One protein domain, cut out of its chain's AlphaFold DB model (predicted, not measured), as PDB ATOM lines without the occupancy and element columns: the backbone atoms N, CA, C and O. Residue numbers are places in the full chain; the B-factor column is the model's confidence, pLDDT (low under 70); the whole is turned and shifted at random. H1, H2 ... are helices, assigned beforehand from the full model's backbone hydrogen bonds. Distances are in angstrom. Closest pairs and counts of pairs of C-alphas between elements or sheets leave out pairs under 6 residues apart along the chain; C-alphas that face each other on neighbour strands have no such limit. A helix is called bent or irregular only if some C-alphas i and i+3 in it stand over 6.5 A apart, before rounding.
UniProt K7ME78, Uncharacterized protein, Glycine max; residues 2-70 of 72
ATOM      1  N   LEU A   2      23.662  -6.253 -52.009       82.64
ATOM      2  CA  LEU A   2      24.618  -7.369 -51.959       82.64
ATOM      3  C   LEU A   2      26.090  -7.008 -52.308       82.64
ATOM      4  O   LEU A   2      26.984  -7.540 -51.655       82.64
ATOM      5  N   PRO A   3      26.378  -6.049 -53.219       87.13
ATOM      6  CA  PRO A   3      27.757  -5.645 -53.518       87.13
ATOM      7  C   PRO A   3      28.544  -5.106 -52.315       87.13
ATOM      8  O   PRO A   3      29.738  -5.363 -52.211       87.13
ATOM      9  N   LEU A   4      27.887  -4.401 -51.381       85.59
ATOM     10  CA  LEU A   4      28.550  -3.877 -50.180       85.59
ATOM     11  C   LEU A   4      29.000  -5.011 -49.254       85.59
ATOM     12  O   LEU A   4      30.103  -4.957 -48.726       85.59
ATOM     13  N   PHE A   5      28.190  -6.064 -49.113       82.57
ATOM     14  CA  PHE A   5      28.564  -7.246 -48.332       82.57
ATOM     15  C   PHE A   5      29.796  -7.936 -48.914       82.57
ATOM     16  O   PHE A   5      30.705  -8.284 -48.164       82.57
ATOM     17  N   PHE A   6      29.860  -8.079 -50.240       84.79
ATOM     18  CA  PHE A   6      31.054  -8.611 -50.890       84.79
ATOM     19  C   PHE A   6      32.259  -7.698 -50.695       84.79
ATOM     20  O   PHE A   6      33.313  -8.189 -50.320       84.79
ATOM     21  N   SER A   7      32.109  -6.387 -50.878       86.52
ATOM     22  CA  SER A   7      33.205  -5.436 -50.667       86.52
ATOM     23  C   SER A   7      33.766  -5.505 -49.244       86.52
ATOM     24  O   SER A   7      34.981  -5.506 -49.072       86.52
ATOM     25  N   VAL A   8      32.905  -5.593 -48.225       83.83
ATOM     26  CA  VAL A   8      33.327  -5.729 -46.822       83.83
ATOM     27  C   VAL A   8      34.011  -7.078 -46.589       83.83
ATOM     28  O   VAL A   8      35.077  -7.117 -45.979       83.83
ATOM     29  N   ALA A   9      33.456  -8.173 -47.120       81.58
ATOM     30  CA  ALA A   9      34.058  -9.500 -46.999       81.58
ATOM     31  C   ALA A   9      35.443  -9.552 -47.663       81.58
ATOM     32  O   ALA A   9      36.414  -9.935 -47.016       81.58
ATOM     33  N   PHE A  10      35.562  -9.088 -48.911       83.68
ATOM     34  CA  PHE A  10      36.835  -9.014 -49.631       83.68
ATOM     35  C   PHE A  10      37.836  -8.071 -48.964       83.68
ATOM     36  O   PHE A  10      39.028  -8.350 -49.014       83.68
ATOM     37  N   SER A  11      37.385  -6.998 -48.305       82.63
ATOM     38  CA  SER A  11      38.264  -6.113 -47.532       82.63
ATOM     39  C   SER A  11      38.768  -6.752 -46.233       82.63
ATOM     40  O   SER A  11      39.868  -6.426 -45.793       82.63
ATOM     41  N   ALA A  12      37.994  -7.642 -45.606       76.83
ATOM     42  CA  ALA A  12      38.404  -8.332 -44.382       76.83
ATOM     43  C   ALA A  12      39.374  -9.499 -44.653       76.83
ATOM     44  O   ALA A  12      40.214  -9.803 -43.809       76.83
ATOM     45  N   VAL A  13      39.304 -10.122 -45.837       71.40
ATOM     46  CA  VAL A  13      40.203 -11.216 -46.257       71.40
ATOM     47  C   VAL A  13      41.697 -10.862 -46.114       71.40
ATOM     48  O   VAL A  13      42.406 -11.616 -45.445       71.40
ATOM     49  N   PRO A  14      42.215  -9.738 -46.658       60.50
ATOM     50  CA  PRO A  14      43.623  -9.377 -46.490       60.50
ATOM     51  C   PRO A  14      43.965  -8.976 -45.049       60.50
ATOM     52  O   PRO A  14      45.085  -9.226 -44.608       60.50
ATOM     53  N   LEU A  15      43.015  -8.408 -44.295       68.67
ATOM     54  CA  LEU A  15      43.234  -8.034 -42.894       68.67
ATOM     55  C   LEU A  15      43.507  -9.265 -42.013       68.67
ATOM     56  O   LEU A  15      44.376  -9.217 -41.147       68.67
ATOM     57  N   ILE A  16      42.809 -10.379 -42.266       65.74
ATOM     58  CA  ILE A  16      43.005 -11.642 -41.537       65.74
ATOM     59  C   ILE A  16      44.346 -12.295 -41.908       65.74
ATOM     60  O   ILE A  16      45.012 -12.869 -41.048       65.74
ATOM     61  N   LEU A  17      44.766 -12.190 -43.173       65.27
ATOM     62  CA  LEU A  17      45.995 -12.821 -43.666       65.27
ATOM     63  C   LEU A  17      47.293 -12.116 -43.238       65.27
ATOM     64  O   LEU A  17      48.344 -12.751 -43.257       65.27
ATOM     65  N   TYR A  18      47.254 -10.835 -42.855       65.58
ATOM     66  CA  TYR A  18      48.470 -10.061 -42.556       65.58
ATOM     67  C   TYR A  18      49.089 -10.359 -41.172       65.58
ATOM     68  O   TYR A  18      50.240 -10.011 -40.920       65.58
ATOM     69  N   ILE A  19      48.361 -11.011 -40.259       60.62
ATOM     70  CA  ILE A  19      48.790 -11.256 -38.869       60.62
ATOM     71  C   ILE A  19      48.824 -12.779 -38.630       60.62
ATOM     72  O   ILE A  19      47.852 -13.450 -38.978       60.62
ATOM     73  N   PRO A  20      49.904 -13.350 -38.050       59.31
ATOM     74  CA  PRO A  20      50.183 -14.790 -38.043       59.31
ATOM     75  C   PRO A  20      48.963 -15.652 -37.638       59.31
ATOM     76  O   PRO A  20      48.392 -15.449 -36.561       59.31
ATOM     77  N   PRO A  21      48.578 -16.632 -38.483       62.24
ATOM     78  CA  PRO A  21      47.188 -17.070 -38.686       62.24
ATOM     79  C   PRO A  21      46.533 -17.823 -37.523       62.24
ATOM     80  O   PRO A  21      45.313 -17.919 -37.470       62.24
ATOM     81  N   LEU A  22      47.299 -18.378 -36.582       65.96
ATOM     82  CA  LEU A  22      46.713 -19.204 -35.518       65.96
ATOM     83  C   LEU A  22      46.197 -18.365 -34.341       65.96
ATOM     84  O   LEU A  22      45.148 -18.666 -33.778       65.96
ATOM     85  N   ARG A  23      46.906 -17.288 -33.979       65.08
ATOM     86  CA  ARG A  23      46.521 -16.433 -32.843       65.08
ATOM     87  C   ARG A  23      45.466 -15.401 -33.233       65.08
ATOM     88  O   ARG A  23      44.598 -15.091 -32.422       65.08
ATOM     89  N   SER A  24      45.527 -14.895 -34.464       65.15
ATOM     90  CA  SER A  24      44.559 -13.924 -34.977       65.15
ATOM     91  C   SER A  24      43.171 -14.531 -35.135       65.15
ATOM     92  O   SER A  24      42.209 -13.859 -34.800       65.15
ATOM     93  N   LEU A  25      43.049 -15.798 -35.549       67.60
ATOM     94  CA  LEU A  25      41.750 -16.474 -35.597       67.60
ATOM     95  C   LEU A  25      41.118 -16.596 -34.212       67.60
ATOM     96  O   LEU A  25      39.939 -16.301 -34.082       67.60
ATOM     97  N   ASN A  26      41.882 -16.970 -33.180       74.92
ATOM     98  CA  ASN A  26      41.340 -17.026 -31.822       74.92
ATOM     99  C   ASN A  26      40.882 -15.643 -31.346       74.92
ATOM    100  O   ASN A  26      39.750 -15.510 -30.910       74.92
ATOM    101  N   LEU A  27      41.715 -14.606 -31.510       76.01
ATOM    102  CA  LEU A  27      41.343 -13.227 -31.160       76.01
ATOM    103  C   LEU A  27      40.170 -12.703 -32.008       76.01
ATOM    104  O   LEU A  27      39.352 -11.921 -31.539       76.01
ATOM    105  N   PHE A  28      40.061 -13.123 -33.265       77.75
ATOM    106  CA  PHE A  28      38.970 -12.738 -34.153       77.75
ATOM    107  C   PHE A  28      37.665 -13.432 -33.767       77.75
ATOM    108  O   PHE A  28      36.617 -12.801 -33.714       77.75
ATOM    109  N   VAL A  29      37.722 -14.725 -33.457       79.97
ATOM    110  CA  VAL A  29      36.573 -15.470 -32.942       79.97
ATOM    111  C   VAL A  29      36.163 -14.925 -31.580       79.97
ATOM    112  O   VAL A  29      34.976 -14.741 -31.369       79.97
ATOM    113  N   GLU A  30      37.112 -14.593 -30.705       82.03
ATOM    114  CA  GLU A  30      36.860 -13.961 -29.405       82.03
ATOM    115  C   GLU A  30      36.192 -12.594 -29.577       82.03
ATOM    116  O   GLU A  30      35.132 -12.359 -29.011       82.03
ATOM    117  N   THR A  31      36.707 -11.731 -30.459       80.93
ATOM    118  CA  THR A  31      36.071 -10.433 -30.750       80.93
ATOM    119  C   THR A  31      34.701 -10.582 -31.409       80.93
ATOM    120  O   THR A  31      33.789  -9.833 -31.069       80.93
ATOM    121  N   ILE A  32      34.502 -11.552 -32.307       81.11
ATOM    122  CA  ILE A  32      33.173 -11.857 -32.855       81.11
ATOM    123  C   ILE A  32      32.254 -12.391 -31.767       81.11
ATOM    124  O   ILE A  32      31.085 -12.020 -31.754       81.11
ATOM    125  N   GLU A  33      32.729 -13.270 -30.890       82.93
ATOM    126  CA  GLU A  33      31.923 -13.831 -29.817       82.93
ATOM    127  C   GLU A  33      31.531 -12.741 -28.829       82.93
ATOM    128  O   GLU A  33      30.357 -12.665 -28.485       82.93
ATOM    129  N   ASP A  34      32.450 -11.860 -28.447       81.76
ATOM    130  CA  ASP A  34      32.179 -10.706 -27.594       81.76
ATOM    131  C   ASP A  34      31.200  -9.747 -28.267       81.76
ATOM    132  O   ASP A  34      30.170  -9.406 -27.683       81.76
ATOM    133  N   MET A  35      31.433  -9.387 -29.533       79.54
ATOM    134  CA  MET A  35      30.494  -8.571 -30.306       79.54
ATOM    135  C   MET A  35      29.130  -9.250 -30.420       79.54
ATOM    136  O   MET A  35      28.104  -8.586 -30.287       79.54
ATOM    137  N   ALA A  36      29.082 -10.561 -30.653       78.95
ATOM    138  CA  ALA A  36      27.853 -11.331 -30.758       78.95
ATOM    139  C   ALA A  36      27.175 -11.491 -29.399       78.95
ATOM    140  O   ALA A  36      25.952 -11.502 -29.347       78.95
ATOM    141  N   ARG A  37      27.916 -11.596 -28.297       81.86
ATOM    142  CA  ARG A  37      27.402 -11.711 -26.931       81.86
ATOM    143  C   ARG A  37      26.803 -10.386 -26.486       81.86
ATOM    144  O   ARG A  37      25.629 -10.368 -26.114       81.86
ATOM    145  N   GLU A  38      27.542  -9.294 -26.645       78.88
ATOM    146  CA  GLU A  38      27.067  -7.923 -26.442       78.88
ATOM    147  C   GLU A  38      25.820  -7.670 -27.297       78.88
ATOM    148  O   GLU A  38      24.756  -7.279 -26.803       78.88
ATOM    149  N   SER A  39      25.907  -8.015 -28.586       77.46
ATOM    150  CA  SER A  39      24.787  -7.898 -29.513       77.46
ATOM    151  C   SER A  39      23.626  -8.785 -29.108       77.46
ATOM    152  O   SER A  39      22.503  -8.342 -29.263       77.46
ATOM    153  N   ARG A  40      23.819 -10.006 -28.594       73.31
ATOM    154  CA  ARG A  40      22.733 -10.919 -28.186       73.31
ATOM    155  C   ARG A  40      22.002 -10.413 -26.956       73.31
ATOM    156  O   ARG A  40      20.778 -10.510 -26.934       73.31
ATOM    157  N   ILE A  41      22.710  -9.847 -25.982       76.02
ATOM    158  CA  ILE A  41      22.095  -9.234 -24.795       76.02
ATOM    159  C   ILE A  41      21.147  -8.108 -25.235       76.02
ATOM    160  O   ILE A  41      19.978  -8.086 -24.846       76.02
ATOM    161  N   HIS A  42      21.603  -7.246 -26.146       68.86
ATOM    162  CA  HIS A  42      20.793  -6.156 -26.699       68.86
ATOM    163  C   HIS A  42      19.723  -6.650 -27.691       68.86
ATOM    164  O   HIS A  42      18.578  -6.187 -27.695       68.86
ATOM    165  N   THR A  43      20.063  -7.648 -28.505       71.49
ATOM    166  CA  THR A  43      19.200  -8.236 -29.537       71.49
ATOM    167  C   THR A  43      18.077  -9.032 -28.911       71.49
ATOM    168  O   THR A  43      17.016  -9.073 -29.512       71.49
ATOM    169  N   ASN A  44      18.217  -9.600 -27.710       70.38
ATOM    170  CA  ASN A  44      17.138 -10.366 -27.082       70.38
ATOM    171  C   ASN A  44      15.843  -9.535 -26.958       70.38
ATOM    172  O   ASN A  44      14.743 -10.030 -27.199       70.38
ATOM    173  N   ARG A  45      15.970  -8.224 -26.707       71.81
ATOM    174  CA  ARG A  45      14.826  -7.299 -26.672       71.81
ATOM    175  C   ARG A  45      14.323  -6.901 -28.064       71.81
ATOM    176  O   ARG A  45      13.137  -6.621 -28.241       71.81
ATOM    177  N   ILE A  46      15.212  -6.875 -29.054       73.55
ATOM    178  CA  ILE A  46      14.892  -6.533 -30.448       73.55
ATOM    179  C   ILE A  46      14.325  -7.749 -31.196       73.55
ATOM    180  O   ILE A  46      13.526  -7.581 -32.109       73.55
ATOM    181  N   TYR A  47      14.647  -8.971 -30.774       73.40
ATOM    182  CA  TYR A  47      14.265 -10.231 -31.402       73.40
ATOM    183  C   TYR A  47      12.749 -10.404 -31.585       73.40
ATOM    184  O   TYR A  47      12.339 -10.733 -32.701       73.40
ATOM    185  N   PRO A  48      11.875 -10.132 -30.587       77.91
ATOM    186  CA  PRO A  48      10.430 -10.202 -30.810       77.91
ATOM    187  C   PRO A  48       9.956  -9.173 -31.846       77.91
ATOM    188  O   PRO A  48       9.126  -9.496 -32.695       77.91
ATOM    189  N   ARG A  49      10.520  -7.957 -31.841       80.76
ATOM    190  CA  ARG A  49      10.164  -6.901 -32.805       80.76
ATOM    191  C   ARG A  49      10.636  -7.246 -34.213       80.76
ATOM    192  O   ARG A  49       9.868  -7.125 -35.163       80.76
ATOM    193  N   LEU A  50      11.872  -7.724 -34.333       82.50
ATOM    194  CA  LEU A  50      12.470  -8.151 -35.589       82.50
ATOM    195  C   LEU A  50      11.708  -9.339 -36.177       82.50
ATOM    196  O   LEU A  50      11.427  -9.333 -37.367       82.50
ATOM    197  N   ARG A  51      11.294 -10.312 -35.354       83.83
ATOM    198  CA  ARG A  51      10.464 -11.446 -35.788       83.83
ATOM    199  C   ARG A  51       9.123 -10.984 -36.355       83.83
ATOM    200  O   ARG A  51       8.722 -11.464 -37.412       83.83
ATOM    201  N   VAL A  52       8.432 -10.064 -35.676       84.32
ATOM    202  CA  VAL A  52       7.143  -9.534 -36.157       84.32
ATOM    203  C   VAL A  52       7.336  -8.754 -37.455       84.32
ATOM    204  O   VAL A  52       6.619  -9.006 -38.421       84.32
ATOM    205  N   ALA A  53       8.326  -7.860 -37.518       86.74
ATOM    206  CA  ALA A  53       8.649  -7.119 -38.736       86.74
ATOM    207  C   ALA A  53       9.020  -8.064 -39.891       86.74
ATOM    208  O   ALA A  53       8.496  -7.925 -40.990       86.74
ATOM    209  N   TRP A  54       9.843  -9.080 -39.629       88.20
ATOM    210  CA  TRP A  54      10.224 -10.091 -40.611       88.20
ATOM    211  C   TRP A  54       9.022 -10.897 -41.100       88.20
ATOM    212  O   TRP A  54       8.853 -11.068 -42.300       88.20
ATOM    213  N   SER A  55       8.139 -11.335 -40.197       85.04
ATOM    214  CA  SER A  55       6.898 -12.025 -40.562       85.04
ATOM    215  C   SER A  55       6.008 -11.151 -41.448       85.04
ATOM    216  O   SER A  55       5.494 -11.634 -42.455       85.04
ATOM    217  N   ARG A  56       5.888  -9.851 -41.142       84.85
ATOM    218  CA  ARG A  56       5.162  -8.889 -41.986       84.85
ATOM    219  C   ARG A  56       5.810  -8.742 -43.358       84.85
ATOM    220  O   ARG A  56       5.098  -8.796 -44.350       84.85
ATOM    221  N   VAL A  57       7.133  -8.609 -43.429       86.27
ATOM    222  CA  VAL A  57       7.866  -8.494 -44.699       86.27
ATOM    223  C   VAL A  57       7.729  -9.770 -45.526       86.27
ATOM    224  O   VAL A  57       7.409  -9.684 -46.706       86.27
ATOM    225  N   MET A  58       7.893 -10.950 -44.925       83.77
ATOM    226  CA  MET A  58       7.713 -12.233 -45.611       83.77
ATOM    227  C   MET A  58       6.277 -12.413 -46.094       83.77
ATOM    228  O   MET A  58       6.072 -12.807 -47.238       83.77
ATOM    229  N   ASN A  59       5.285 -12.065 -45.271       83.82
ATOM    230  CA  ASN A  59       3.888 -12.105 -45.683       83.82
ATOM    231  C   ASN A  59       3.599 -11.087 -46.793       83.82
ATOM    232  O   ASN A  59       2.879 -11.414 -47.720       83.82
ATOM    233  N   CYS A  60       4.187  -9.887 -46.763       81.99
ATOM    234  CA  CYS A  60       4.073  -8.915 -47.853       81.99
ATOM    235  C   CYS A  60       4.753  -9.402 -49.134       81.99
ATOM    236  O   CYS A  60       4.188  -9.231 -50.204       81.99
ATOM    237  N   ILE A  61       5.933 -10.022 -49.063       81.65
ATOM    238  CA  ILE A  61       6.617 -10.584 -50.237       81.65
ATOM    239  C   ILE A  61       5.805 -11.748 -50.810       81.65
ATOM    240  O   ILE A  61       5.610 -11.816 -52.023       81.65
ATOM    241  N   LEU A  62       5.302 -12.638 -49.952       79.15
ATOM    242  CA  LEU A  62       4.466 -13.763 -50.356       79.15
ATOM    243  C   LEU A  62       3.131 -13.275 -50.931       79.15
ATOM    244  O   LEU A  62       2.749 -13.706 -52.011       79.15
ATOM    245  N   CYS A  63       2.466 -12.331 -50.265       70.53
ATOM    246  CA  CYS A  63       1.193 -11.758 -50.696       70.53
ATOM    247  C   CYS A  63       1.346 -10.908 -51.964       70.53
ATOM    248  O   CYS A  63       0.491 -10.948 -52.838       70.53
ATOM    249  N   ASN A  64       2.453 -10.181 -52.127       64.98
ATOM    250  CA  ASN A  64       2.745  -9.482 -53.377       64.98
ATOM    251  C   ASN A  64       3.018 -10.481 -54.509       64.98
ATOM    252  O   ASN A  64       2.550 -10.293 -55.629       64.98
ATOM    253  N   ARG A  65       3.708 -11.593 -54.219       61.98
ATOM    254  CA  ARG A  65       3.916 -12.665 -55.199       61.98
ATOM    255  C   ARG A  65       2.605 -13.361 -55.578       61.98
ATOM    256  O   ARG A  65       2.429 -13.673 -56.751       61.98
ATOM    257  N   THR A  66       1.670 -13.551 -54.645       60.56
ATOM    258  CA  THR A  66       0.337 -14.088 -54.967       60.56
ATOM    259  C   THR A  66      -0.556 -13.067 -55.675       60.56
ATOM    260  O   THR A  66      -1.315 -13.459 -56.557       60.56
ATOM    261  N   ARG A  67      -0.432 -11.761 -55.386       58.69
ATOM    262  CA  ARG A  67      -1.144 -10.693 -56.117       58.69
ATOM    263  C   ARG A  67      -0.653 -10.521 -57.550       58.69
ATOM    264  O   ARG A  67      -1.473 -10.286 -58.428       58.69
ATOM    265  N   PHE A  68       0.646 -10.666 -57.805       55.26
ATOM    266  CA  PHE A  68       1.168 -10.622 -59.174       55.26
ATOM    267  C   PHE A  68       0.791 -11.878 -59.979       55.26
ATOM    268  O   PHE A  68       0.699 -11.821 -61.199       55.26
ATOM    269  N   GLY A  69       0.489 -12.993 -59.304       57.99
ATOM    270  CA  GLY A  69      -0.073 -14.193 -59.930       57.99
ATOM    271  C   GLY A  69      -1.524 -14.052 -60.411       57.99
ATOM    272  O   GLY A  69      -1.963 -14.891 -61.185       57.99
ATOM    273  N   TRP A  70      -2.246 -13.009 -59.984       55.77
ATOM    274  CA  TRP A  70      -3.620 -12.710 -60.420       55.77
ATOM    275  C   TRP A  70      -3.713 -11.587 -61.462       55.77
ATOM    276  O   TRP A  70      -4.809 -11.274 -61.913       55.77
TER     277      TRP A  70
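Overview. This is residues 2 to 70 of the 72 residues of an uncharacterized protein of Glycine max (UniProt K7ME78). One long helix, H2, is sharply bent into two arms, H2a and H2b, that make a wide L, and a shorter helix, H1, folds back from the far end of H2a, giving three sides of an open, loosely built triangle with an empty middle. H1 and H2a come near each other only beside their link, and H2b packs on nothing. The printed part has 69 residues with two named helices, H1 then H2, and no named strand; the class is all helix. It is extended, with a radius of gyration of the C-alphas of 18.9 A, and only just flat, spanning 58 by 29 by 14 A.

Along the chain. H2, residues 21 to 68, was assigned as one helix by its hydrogen bonds but is bent: C-alphas 45 and 48 are 6.7 A apart. Its arm H2a, residues 21 to 45, runs 35.9 A from C-alpha 21 at (47.188, -17.070, -38.686). Its arm H2b, residues 48 to 68, runs 29.8 A and ends with C-alpha 68 at (1.168, -10.622, -59.174). H1, residues 2 to 17, runs 23.6 A from C-alpha 2 at (24.618, -7.369, -51.959). H1 is neither bent nor irregular, but only just: C-alphas 11 and 14 are 6.4 A apart.

Arrangement. H2a and H2b are about perpendicular, at 87 degrees. H1 and H2a are close but not clearly touching; their closest C-alphas, of Ile 16 and Ser 24, are 7.1 A apart. They run opposite ways at a steep tilt of 41 degrees. H1 and H2b are apart. In H2b every O i to N i+4 pair is within hydrogen-bond range; in H1 10 of 12 are, in H2a 18 of 21.

Size, cuts and confidence. The C-alphas farthest apart, of Pro 20 and Trp 70, are 58.3 A apart. Residues 2 to 14, 18 to 23 and 29 to 70 stand free. The printed part has no cut, and the link from H1 to H2 is tight, with 3 residues. The mean pLDDT of the printed part is 75.2; residues 14 to 25, 42 and 64 to 70 are under 70.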